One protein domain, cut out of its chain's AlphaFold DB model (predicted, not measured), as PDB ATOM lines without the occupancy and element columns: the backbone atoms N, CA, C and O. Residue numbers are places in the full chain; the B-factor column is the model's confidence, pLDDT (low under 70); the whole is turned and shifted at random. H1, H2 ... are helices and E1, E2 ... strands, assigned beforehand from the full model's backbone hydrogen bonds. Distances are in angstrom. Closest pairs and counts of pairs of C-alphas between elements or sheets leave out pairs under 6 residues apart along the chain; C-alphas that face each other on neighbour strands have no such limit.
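Overview. This is residues 10 to 95 of the 98 residues of an uncharacterized protein of Paenibacillus sp. Soil750 (UniProt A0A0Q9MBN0). The printed part is an open zigzag without a shared core: a small two-stranded hairpin, E1 and E2, lies at one end, a lone helix, H1, follows it, and a helical hairpin of H2 and H3 makes the other end. H1 touches no helix, and H3 folds back beside the first part of H2. There are 86 residues printed, with two named strands and then three named helices along the chain in the order E1, E2, H1, H2, H3; the sheet is E1 - E2, antiparallel, and the class is mostly helix. The whole is only just extended, close to loose, with a radius of gyration of the C-alphas of 18.1 A and spans of 44 by 42 by 25 A.

Along the chain. The strand E1 covers residues 14 to 17, from C-alpha 14 at (135.718, 208.419, 29.178), and the strand E2 covers residues 25 to 28. H1 runs over residues 34 to 48 and is 20.8 A from first to last C-alpha. H2, the longest helix, runs over residues 56 to 75 and is 28.6 A long, from C-alpha 56 at (128.498, 235.723, 35.674). H3 covers residues 84 to 93, 15.1 A, and ends with C-alpha 93 at (125.154, 244.205, 39.596).

Arrangement. E1 and E2 form a hairpin of antiparallel neighbours, with 147 degrees between their directions. The C-alphas of Leu 16 and Thr 26 face each other at 5.0 A. Across the pair, N 17 and O 25 are within hydrogen-bond range at 2.9 A, as are N 27 and O 15 at 3.2 A. Both strands are apart from H2 and H3, and E1 is apart from H1. H1 is also apart from H2 and from H3. H2 and H3 form a helical hairpin and touch, H2 with residues 57 to 61 alone; their closest C-alphas, those of Leu 60 and Leu 86, are 6.1 A apart. They run opposite ways at a shallow tilt of 24 degrees. In H1 and H2 every O i to N i+4 pair is within hydrogen-bond range; in H3 it is 5 of 6.

Size, cuts and confidence. The two C-alphas farthest apart, those of Pro 23 and Lys 95, are 48.3 A from each other. The printed part has no cut. The link from E2 to H1 is tight; those from E1 to E2, H1 to H2 and H2 to H3 are short. Residues 30 to 37, of which 34 to 37 belong to H1, stand free. The mean pLDDT of the printed part is 80.5, and it is under 70 in residues 10 to 32, residue 89 and residues 91 to 95.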
ATOM      1  N   ASN A  10     136.396 209.922  35.835       50.56
ATOM      2  CA  ASN A  10     137.369 210.110  34.756       50.56
ATOM      3  C   ASN A  10     138.400 208.974  34.789       50.56
ATOM      4  O   ASN A  10     139.373 209.036  35.538       50.56
ATOM      5  N   ASN A  11     138.183 207.943  33.973       44.97
ATOM      6  CA  ASN A  11     139.128 206.843  33.798       44.97
ATOM      7  C   ASN A  11     139.662 206.856  32.355       44.97
ATOM      8  O   ASN A  11     139.155 206.157  31.478       44.97
ATOM      9  N   ASN A  12     140.686 207.679  32.106       54.50
ATOM     10  CA  ASN A  12     141.370 207.814  30.810       54.50
ATOM     11  C   ASN A  12     140.508 208.401  29.670       54.50
ATOM     12  O   ASN A  12     140.519 207.886  28.552       54.50
ATOM     13  N   GLY A  13     139.781 209.497  29.926       55.47
ATOM     14  CA  GLY A  13     139.090 210.256  28.868       55.47
ATOM     15  C   GLY A  13     137.710 209.723  28.472       55.47
ATOM     16  O   GLY A  13     137.202 210.066  27.406       55.47
ATOM     17  N   LYS A  14     137.097 208.900  29.326       56.62
ATOM     18  CA  LYS A  14     135.718 208.419  29.178       56.62
ATOM     19  C   LYS A  14     134.840 209.003  30.281       56.62
ATOM     20  O   LYS A  14     135.244 208.993  31.442       56.62
ATOM     21  N   LEU A  15     133.662 209.499  29.904       60.75
ATOM     22  CA  LEU A  15     132.585 209.845  30.829       60.75
ATOM     23  C   LEU A  15     131.685 208.622  30.996       60.75
ATOM     24  O   LEU A  15     131.241 208.049  29.999       60.75
ATOM     25  N   LEU A  16     131.444 208.232  32.246       61.31
ATOM     26  CA  LEU A  16     130.439 207.240  32.609       61.31
ATOM     27  C   LEU A  16     129.253 207.992  33.210       61.31
ATOM     28  O   LEU A  16     129.410 208.687  34.212       61.31
ATOM     29  N   GLU A  17     128.095 207.885  32.571       64.56
ATOM     30  CA  GLU A  17     126.832 208.416  33.078       64.56
ATOM     31  C   GLU A  17     125.957 207.239  33.509       64.56
ATOM     32  O   GLU A  17     125.739 206.296  32.741       64.56
ATOM     33  N   LYS A  18     125.460 207.278  34.745       57.09
ATOM     34  CA  LYS A  18     124.541 206.276  35.277       57.09
ATOM     35  C   LYS A  18     123.327 206.983  35.865       57.09
ATOM     36  O   LYS A  18     123.448 207.635  36.896       57.09
ATOM     37  N   ASP A  19     122.189 206.830  35.199       58.78
ATOM     38  CA  ASP A  19     120.880 207.184  35.748       58.78
ATOM     39  C   ASP A  19     120.382 206.042  36.652       58.78
ATOM     40  O   ASP A  19     120.722 204.880  36.413       58.78
ATOM     41  N   ASP A  20     119.564 206.351  37.664       56.50
ATOM     42  CA  ASP A  20     119.120 205.387  38.690       56.50
ATOM     43  C   ASP A  20     118.436 204.129  38.105       56.50
ATOM     44  O   ASP A  20     118.611 203.032  38.637       56.50
ATOM     45  N   ASP A  21     117.757 204.265  36.958       59.09
ATOM     46  CA  ASP A  21     117.034 203.188  36.261       59.09
ATOM     47  C   ASP A  21     117.571 202.898  34.839       59.09
ATOM     48  O   ASP A  21     116.968 202.143  34.069       59.09
ATOM     49  N   GLY A  22     118.685 203.525  34.447       60.69
ATOM     50  CA  GLY A  22     119.214 203.484  33.080       60.69
ATOM     51  C   GLY A  22     120.444 202.581  32.909       60.69
ATOM     52  O   GLY A  22     121.204 202.373  33.857       60.69
ATOM     53  N   PRO A  23     120.702 202.051  31.695       59.97
ATOM     54  CA  PRO A  23     121.980 201.407  31.401       59.97
ATOM     55  C   PRO A  23     123.115 202.437  31.482       59.97
ATOM     56  O   PRO A  23     122.946 203.575  31.048       59.97
ATOM     57  N   GLU A  24     124.275 202.027  31.998       63.50
ATOM     58  CA  GLU A  24     125.484 202.857  32.031       63.50
ATOM     59  C   GLU A  24     125.847 203.312  30.611       63.50
ATOM     60  O   GLU A  24     126.020 202.496  29.699       63.50
ATOM     61  N   ARG A  25     125.940 204.627  30.408       65.12
ATOM     62  CA  ARG A  25     126.287 205.222  29.118       65.12
ATOM     63  C   ARG A  25     127.735 205.674  29.148       65.12
ATOM     64  O   ARG A  25     128.157 206.411  30.033       65.12
ATOM     65  N   THR A  26     128.495 205.224  28.154       63.69
ATOM     66  CA  THR A  26     129.833 205.748  27.877       63.69
ATOM     67  C   THR A  26     129.723 206.780  26.767       63.69
ATOM     68  O   THR A  26     129.298 206.444  25.662       63.69
ATOM     69  N   THR A  27     130.132 208.016  27.034       62.12
ATOM     70  CA  THR A  27     130.164 209.075  26.017       62.12
ATOM     71  C   THR A  27     131.587 209.599  25.866       62.12
ATOM     72  O   THR A  27     132.283 209.845  26.855       62.12
ATOM     73  N   ALA A  28     132.048 209.737  24.621       59.25
ATOM     74  CA  ALA A  28     133.302 210.415  24.330       59.25
ATOM     75  C   ALA A  28     133.056 211.927  24.260       59.25
ATOM     76  O   ALA A  28     132.079 212.381  23.667       59.25
ATOM     77  N   PHE A  29     133.972 212.722  24.819       55.22
ATOM     78  CA  PHE A  29     133.887 214.188  24.776       55.22
ATOM     79  C   PHE A  29     133.784 214.751  23.346       55.22
ATOM     80  O   PHE A  29     133.204 215.814  23.154       55.22
ATOM     81  N   ALA A  30     134.330 214.038  22.356       59.34
ATOM     82  CA  ALA A  30     134.349 214.449  20.953       59.34
ATOM     83  C   ALA A  30     132.996 214.300  20.232       59.34
ATOM     84  O   ALA A  30     132.786 214.961  19.219       59.34
ATOM     85  N   ASP A  31     132.079 213.479  20.751       58.78
ATOM     86  CA  ASP A  31     130.784 213.213  20.106       58.78
ATOM     87  C   ASP A  31     129.712 214.252  20.484       58.78
ATOM     88  O   ASP A  31     128.572 214.191  20.021       58.78
ATOM     89  N   ASN A  32     130.057 215.211  21.348       61.97
ATOM     90  CA  ASN A  32     129.138 216.228  21.834       61.97
ATOM     91  C   ASN A  32     129.408 217.566  21.139       61.97
ATOM     92  O   ASN A  32     130.394 218.244  21.429       61.97
ATOM     93  N   ASP A  33     128.499 217.975  20.252       74.69
ATOM     94  CA  ASP A  33     128.514 219.303  19.629       74.69
ATOM     95  C   ASP A  33     128.042 220.387  20.619       74.69
ATOM     96  O   ASP A  33     126.991 221.025  20.488       74.69
ATOM     97  N   MET A  34     128.825 220.561  21.684       75.69
ATOM     98  CA  MET A  34     128.583 221.551  22.731       75.69
ATOM     99  C   MET A  34     128.645 222.976  22.186       75.69
ATOM    100  O   MET A  34     127.979 223.863  22.716       75.69
ATOM    101  N   TRP A  35     129.400 223.196  21.106       78.75
ATOM    102  CA  TRP A  35     129.562 224.512  20.498       78.75
ATOM    103  C   TRP A  35     128.247 224.997  19.887       78.75
ATOM    104  O   TRP A  35     127.782 226.093  20.220       78.75
ATOM    105  N   VAL A  36     127.601 224.168  19.060       86.38
ATOM    106  CA  VAL A  36     126.294 224.505  18.476       86.38
ATOM    107  C   VAL A  36     125.237 224.659  19.570       86.38
ATOM    108  O   VAL A  36     124.481 225.635  19.558       86.38
ATOM    109  N   ARG A  37     125.212 223.760  20.562       86.00
ATOM    110  CA  ARG A  37     124.235 223.798  21.665       86.00
ATOM    111  C   ARG A  37     124.341 225.066  22.511       86.00
ATOM    112  O   ARG A  37     123.326 225.710  22.762       86.00
ATOM    113  N   TRP A  38     125.547 225.458  22.919       87.38
ATOM    114  CA  TRP A  38     125.749 226.655  23.741       87.38
ATOM    115  C   TRP A  38     125.398 227.946  23.010       87.38
ATOM    116  O   TRP A  38     124.792 228.838  23.602       87.38
ATOM    117  N   ASN A  39     125.717 228.040  21.720       91.19
ATOM    118  CA  ASN A  39     125.397 229.236  20.946       91.19
ATOM    119  C   ASN A  39     123.904 229.346  20.662       91.19
ATOM    120  O   ASN A  39     123.350 230.439  20.751       91.19
ATOM    121  N   SER A  40     123.247 228.216  20.392       92.75
ATOM    122  CA  SER A  40     121.789 228.175  20.246       92.75
ATOM    123  C   SER A  40     121.110 228.646  21.536       92.75
ATOM    124  O   SER A  40     120.298 229.564  21.496       92.75
ATOM    125  N   HIS A  41     121.540 228.124  22.692       92.06
ATOM    126  CA  HIS A  41     121.026 228.541  24.003       92.06
ATOM    127  C   HIS A  41     121.219 230.040  24.277       92.06
ATOM    128  O   HIS A  41     120.311 230.707  24.765       92.06
ATOM    129  N   PHE A  42     122.393 230.589  23.959       93.19
ATOM    130  CA  PHE A  42     122.662 232.020  24.126       93.19
ATOM    131  C   PHE A  42     121.730 232.888  23.268       93.19
ATOM    132  O   PHE A  42     121.175 233.871  23.760       93.19
ATOM    133  N   ILE A  43     121.517 232.503  22.006       96.19
ATOM    134  CA  ILE A  43     120.587 233.193  21.104       96.19
ATOM    135  C   ILE A  43     119.156 233.131  21.656       96.19
ATOM    136  O   ILE A  43     118.466 234.150  21.644       96.19
ATOM    137  N   ASP A  44     118.726 231.977  22.169       96.19
ATOM    138  CA  ASP A  44     117.395 231.807  22.761       96.19
ATOM    139  C   ASP A  44     117.212 232.677  24.013       96.19
ATOM    140  O   ASP A  44     116.158 233.287  24.187       96.19
ATOM    141  N   CYS A  45     118.246 232.814  24.850       96.25
ATOM    142  CA  CYS A  45     118.212 233.712  26.009       96.25
ATOM    143  C   CYS A  45     117.973 235.166  25.605       96.25
ATOM    144  O   CYS A  45     117.157 235.842  26.224       96.25
ATOM    145  N   ILE A  46     118.645 235.632  24.547       95.88
ATOM    146  CA  ILE A  46     118.466 236.995  24.032       95.88
ATOM    147  C   ILE A  46     117.072 237.174  23.427       95.88
ATOM    148  O   ILE A  46     116.435 238.200  23.649       95.88
ATOM    149  N   ARG A  47     116.608 236.207  22.628       97.56
ATOM    150  CA  ARG A  47     115.323 236.305  21.920       97.56
ATOM    151  C   ARG A  47     114.129 236.292  22.862       97.56
ATOM    152  O   ARG A  47     113.186 237.045  22.638       97.56
ATOM    153  N   ASP A  48     114.189 235.446  23.881       97.06
ATOM    154  CA  ASP A  48     113.057 235.177  24.763       97.06
ATOM    155  C   ASP A  48     113.184 235.860  26.135       97.06
ATOM    156  O   ASP A  48     112.382 235.573  27.022       97.06
ATOM    157  N   ASP A  49     114.196 236.716  26.326       94.19
ATOM    158  CA  ASP A  49     114.538 237.356  27.608       94.19
ATOM    159  C   ASP A  49     114.630 236.342  28.768       94.19
ATOM    160  O   ASP A  49     114.112 236.527  29.870       94.19
ATOM    161  N   LYS A  50     115.256 235.192  28.487       93.00
ATOM    162  CA  LYS A  50     115.421 234.099  29.455       93.00
ATOM    163  C   LYS A  50     116.772 234.205  30.161       93.00
ATOM    164  O   LYS A  50     117.775 234.530  29.524       93.00
ATOM    165  N   PRO A  51     116.845 233.845  31.456       89.88
ATOM    166  CA  PRO A  51     118.117 233.791  32.159       89.88
ATOM    167  C   PRO A  51     119.033 232.716  31.545       89.88
ATOM    168  O   PRO A  51     118.568 231.613  31.230       89.88
ATOM    169  N   PRO A  52     120.339 232.996  31.390       90.06
ATOM    170  CA  PRO A  52     121.278 232.023  30.856       90.06
ATOM    171  C   PRO A  52     121.502 230.872  31.843       90.06
ATOM    172  O   PRO A  52     121.493 231.065  33.056       90.06
ATOM    173  N   LEU A  53     121.766 229.671  31.316       88.31
ATOM    174  CA  LEU A  53     122.110 228.497  32.129       88.31
ATOM    175  C   LEU A  53     123.439 228.669  32.876       88.31
ATOM    176  O   LEU A  53     123.641 228.039  33.907       88.31
ATOM    177  N   ILE A  54     124.336 229.500  32.342       87.38
ATOM    178  CA  ILE A  54     125.617 229.855  32.950       87.38
ATOM    179  C   ILE A  54     125.628 231.370  33.128       87.38
ATOM    180  O   ILE A  54     125.500 232.120  32.161       87.38
ATOM    181  N   SER A  55     125.771 231.808  34.371       89.00
ATOM    182  CA  SER A  55     125.742 233.214  34.767       89.00
ATOM    183  C   SER A  55     127.148 233.786  34.986       89.00
ATOM    184  O   SER A  55     128.142 233.054  35.017       89.00
ATOM    185  N   LEU A  56     127.246 235.103  35.223       87.69
ATOM    186  CA  LEU A  56     128.498 235.723  35.674       87.69
ATOM    187  C   LEU A  56     129.020 235.062  36.958       87.69
ATOM    188  O   LEU A  56     130.224 234.838  37.104       87.69
ATOM    189  N   ALA A  57     128.116 234.733  37.884       88.62
ATOM    190  CA  ALA A  57     128.467 234.126  39.159       88.62
ATOM    191  C   ALA A  57     129.202 232.789  38.980       88.62
ATOM    192  O   ALA A  57     130.150 232.501  39.713       88.62
ATOM    193  N   ASP A  58     128.811 232.003  37.978       90.00
ATOM    194  CA  ASP A  58     129.472 230.739  37.655       90.00
ATOM    195  C   ASP A  58     130.887 230.981  37.117       90.00
ATOM    196  O   ASP A  58     131.840 230.354  37.585       90.00
ATOM    197  N   GLY A  59     131.058 231.967  36.230       89.56
ATOM    198  CA  GLY A  59     132.374 232.372  35.728       89.56
ATOM    199  C   GLY A  59     133.330 232.831  36.837       89.56
ATOM    200  O   GLY A  59     134.486 232.409  36.883       89.56
ATOM    201  N   LEU A  60     132.845 233.632  37.789       92.94
ATOM    202  CA  LEU A  60     133.649 234.102  38.923       92.94
ATOM    203  C   LEU A  60     134.080 232.965  39.860       92.94
ATOM    204  O   LEU A  60     135.203 232.975  40.365       92.94
ATOM    205  N   ARG A  61     133.225 231.955  40.071       92.25
ATOM    206  CA  ARG A  61     133.596 230.759  40.845       92.25
ATOM    207  C   ARG A  61     134.702 229.962  40.156       92.25
ATOM    208  O   ARG A  61     135.627 229.517  40.831       92.25
ATOM    209  N   VAL A  62     134.643 229.817  38.829       93.75
ATOM    210  CA  VAL A  62     135.689 229.128  38.050       93.75
ATOM    211  C   VAL A  62     137.033 229.846  38.169       93.75
ATOM    212  O   VAL A  62     138.063 229.189  38.342       93.75
ATOM    213  N   ILE A  63     137.035 231.180  38.126       93.88
ATOM    214  CA  ILE A  63     138.250 231.980  38.328       93.88
ATOM    215  C   ILE A  63     138.836 231.721  39.720       93.88
ATOM    216  O   ILE A  63     140.009 231.369  39.818       93.88
ATOM    217  N   ALA A  64     138.021 231.789  40.777       95.06
ATOM    218  CA  ALA A  64     138.478 231.549  42.149       95.06
ATOM    219  C   ALA A  64     139.140 230.169  42.321       95.06
ATOM    220  O   ALA A  64     140.214 230.052  42.918       95.06
ATOM    221  N   VAL A  65     138.535 229.120  41.752       96.44
ATOM    222  CA  VAL A  65     139.107 227.763  41.775       96.44
ATOM    223  C   VAL A  65     140.421 227.707  40.993       96.44
ATOM    224  O   VAL A  65     141.398 227.131  41.473       96.44
ATOM    225  N   SER A  66     140.475 228.329  39.814       96.00
ATOM    226  CA  SER A  66     141.670 228.343  38.961       96.00
ATOM    227  C   SER A  66     142.848 229.050  39.639       96.00
ATOM    228  O   SER A  66     143.977 228.555  39.617       96.00
ATOM    229  N   GLU A  67     142.590 230.175  40.305       96.69
ATOM    230  CA  GLU A  67     143.591 230.914  41.077       96.69
ATOM    231  C   GLU A  67     144.089 230.114  42.285       96.69
ATOM    232  O   GLU A  67     145.297 230.048  42.528       96.69
ATOM    233  N   ALA A  68     143.186 229.465  43.026       96.88
ATOM    234  CA  ALA A  68     143.557 228.606  44.147       96.88
ATOM    235  C   ALA A  68     144.411 227.412  43.689       96.88
ATOM    236  O   ALA A  68     145.424 227.106  44.322       96.88
ATOM    237  N   ALA A  69     144.069 226.787  42.558       96.94
ATOM    238  CA  ALA A  69     144.852 225.704  41.965       96.94
ATOM    239  C   ALA A  69     146.252 226.177  41.538       96.94
ATOM    240  O   ALA A  69     147.252 225.533  41.863       96.94
ATOM    241  N   TYR A  70     146.345 227.335  40.875       97.06
ATOM    242  CA  TYR A  70     147.626 227.936  40.498       97.06
ATOM    243  C   TYR A  70     148.501 228.243  41.725       97.06
ATOM    244  O   TYR A  70     149.694 227.930  41.744       97.06
ATOM    245  N   ARG A  71     147.908 228.805  42.783       97.81
ATOM    246  CA  ARG A  71     148.601 229.075  44.051       97.81
ATOM    247  C   ARG A  71     149.058 227.796  44.742       97.81
ATOM    248  O   ARG A  71     150.207 227.728  45.161       97.81
ATOM    249  N   SER A  72     148.206 226.776  44.805       98.12
ATOM    250  CA  SER A  72     148.545 225.458  45.355       98.12
ATOM    251  C   SER A  72     149.753 224.846  44.640       98.12
ATOM    252  O   SER A  72     150.716 224.423  45.285       98.12
ATOM    253  N   LEU A  73     149.773 224.903  43.303       97.25
ATOM    254  CA  LEU A  73     150.905 224.435  42.505       97.25
ATOM    255  C   LEU A  73     152.199 225.193  42.836       97.25
ATOM    256  O   LEU A  73     153.254 224.574  43.004       97.25
ATOM    257  N   LYS A  74     152.121 226.524  42.936       98.06
ATOM    258  CA  LYS A  74     153.268 227.394  43.221       98.06
ATOM    259  C   LYS A  74     153.807 227.204  44.642       98.06
ATOM    260  O   LYS A  74     155.018 227.181  44.835       98.06
ATOM    261  N   GLU A  75     152.920 227.079  45.623       97.56
ATOM    262  CA  GLU A  75     153.253 227.013  47.050       97.56
ATOM    263  C   GLU A  75     153.475 225.574  47.551       97.56
ATOM    264  O   GLU A  75     153.927 225.387  48.677       97.56
ATOM    265  N   ARG A  76     153.182 224.558  46.721       97.25
ATOM    266  CA  ARG A  76     153.307 223.123  47.043       97.25
ATOM    267  C   ARG A  76     152.554 222.721  48.315       97.25
ATOM    268  O   ARG A  76     153.005 221.859  49.067       97.25
ATOM    269  N   ARG A  77     151.395 223.334  48.545       97.56
ATOM    270  CA  ARG A  77     150.534 223.070  49.702       97.56
ATOM    271  C   ARG A  77     149.071 223.229  49.333       97.56
ATOM    272  O   ARG A  77     148.738 223.893  48.357       97.56
ATOM    273  N   GLU A  78     148.206 222.695  50.181       96.94
ATOM    274  CA  GLU A  78     146.774 222.943  50.088       96.94
ATOM    275  C   GLU A  78     146.460 224.443  50.239       96.94
ATOM    276  O   GLU A  78     147.006 225.135  51.109       96.94
ATOM    277  N   VAL A  79     145.578 224.944  49.370       97.69
ATOM    278  CA  VAL A  79     145.085 226.324  49.362       97.69
ATOM    279  C   VAL A  79     143.563 226.284  49.314       97.69
ATOM    280  O   VAL A  79     142.983 225.675  48.418       97.69
ATOM    281  N   GLN A  80     142.927 226.947  50.278       97.19
ATOM    282  CA  GLN A  80     141.476 227.117  50.314       97.19
ATOM    283  C   GLN A  80     141.020 228.063  49.202       97.19
ATOM    284  O   GLN A  80     141.677 229.072  48.927       97.19
ATOM    285  N   VAL A  81     139.892 227.739  48.574       96.69
ATOM    286  CA  VAL A  81     139.298 228.578  47.530       96.69
ATOM    287  C   VAL A  81     138.580 229.758  48.181       96.69
ATOM    288  O   VAL A  81     137.719 229.566  49.037       96.69
ATOM    289  N   ASP A  82     138.925 230.976  47.766       94.19
ATOM    290  CA  ASP A  82     138.282 232.198  48.246       94.19
ATOM    291  C   ASP A  82     137.223 232.684  47.248       94.19
ATOM    292  O   ASP A  82     137.540 233.113  46.142       94.19
ATOM    293  N   TYR A  83     135.955 232.642  47.658       92.62
ATOM    294  CA  TYR A  83     134.823 233.118  46.860       92.62
ATOM    295  C   TYR A  83     134.368 234.541  47.229       92.62
ATOM    296  O   TYR A  83     133.319 234.989  46.772       92.62
ATOM    297  N   SER A  84     135.112 235.284  48.052       87.25
ATOM    298  CA  SER A  84     134.714 236.615  48.534       87.25
ATOM    299  C   SER A  84     134.492 237.643  47.412       87.25
ATOM    300  O   SER A  84     133.585 238.480  47.502       87.25
ATOM    301  N   ALA A  85     135.246 237.540  46.311       75.19
ATOM    302  CA  ALA A  85     135.086 238.378  45.122       75.19
ATOM    303  C   ALA A  85     133.684 238.250  44.490       75.19
ATOM    304  O   ALA A  85     133.118 239.247  44.034       75.19
ATOM    305  N   LEU A  86     133.074 237.059  44.557       79.50
ATOM    306  CA  LEU A  86     131.715 236.799  44.072       79.50
ATOM    307  C   LEU A  86     130.685 237.667  44.805       79.50
ATOM    308  O   LEU A  86     129.841 238.313  44.188       79.50
ATOM    309  N   GLY A  87     130.791 237.724  46.136       73.94
ATOM    310  CA  GLY A  87     129.880 238.502  46.974       73.94
ATOM    311  C   GLY A  87     129.981 240.011  46.741       73.94
ATOM    312  O   GLY A  87     129.038 240.736  47.051       73.94
ATOM    313  N   SER A  88     131.104 240.497  46.209       73.00
ATOM    314  CA  SER A  88     131.293 241.908  45.857       73.00
ATOM    315  C   SER A  88     130.729 242.226  44.469       73.00
ATOM    316  O   SER A  88     130.053 243.240  44.312       73.00
ATOM    317  N   ALA A  89     130.930 241.333  43.495       69.31
ATOM    318  CA  ALA A  89     130.424 241.489  42.132       69.31
ATOM    319  C   ALA A  89     128.886 241.444  42.060       69.31
ATOM    320  O   ALA A  89     128.277 242.342  41.486       69.31
ATOM    321  N   ILE A  90     128.249 240.485  42.744       72.81
ATOM    322  CA  ILE A  90     126.775 240.369  42.788       72.81
ATOM    323  C   ILE A  90     126.134 241.632  43.396       72.81
ATOM    324  O   ILE A  90     125.093 242.107  42.946       72.81
ATOM    325  N   ARG A  91     126.775 242.227  44.412       67.56
ATOM    326  CA  ARG A  91     126.309 243.479  45.030       67.56
ATOM    327  C   ARG A  91     126.468 244.700  44.122       67.56
ATOM    328  O   ARG A  91     125.752 245.679  44.320       67.56
ATOM    329  N   ALA A  92     127.403 244.667  43.176       64.50
ATOM    330  CA  ALA A  92     127.582 245.728  42.192       64.50
ATOM    331  C   ALA A  92     126.538 245.636  41.066       64.50
ATOM    332  O   ALA A  92     125.971 246.662  40.699       64.50
ATOM    333  N   GLU A  93     126.215 244.427  40.592       62.81
ATOM    334  CA  GLU A  93     125.154 244.205  39.596       62.81
ATOM    335  C   GLU A  93     123.782 244.671  40.102       62.81
ATOM    336  O   GLU A  93     123.095 245.422  39.414       62.81
ATOM    337  N   GLY A  94     123.426 244.348  41.352       58.94
ATOM    338  CA  GLY A  94     122.159 244.785  41.956       58.94
ATOM    339  C   GLY A  94     122.016 246.303  42.160       58.94
ATOM    340  O   GLY A  94     120.928 246.768  42.483       58.94
ATOM    341  N   LYS A  95     123.090 247.087  41.988       52.66
ATOM    342  CA  LYS A  95     123.058 248.563  42.014       52.66
ATOM    343  C   LYS A  95     123.042 249.199  40.622       52.66
ATOM    344  O   LYS A  95     122.835 250.404  40.528       52.66
TER     345      LYS A  95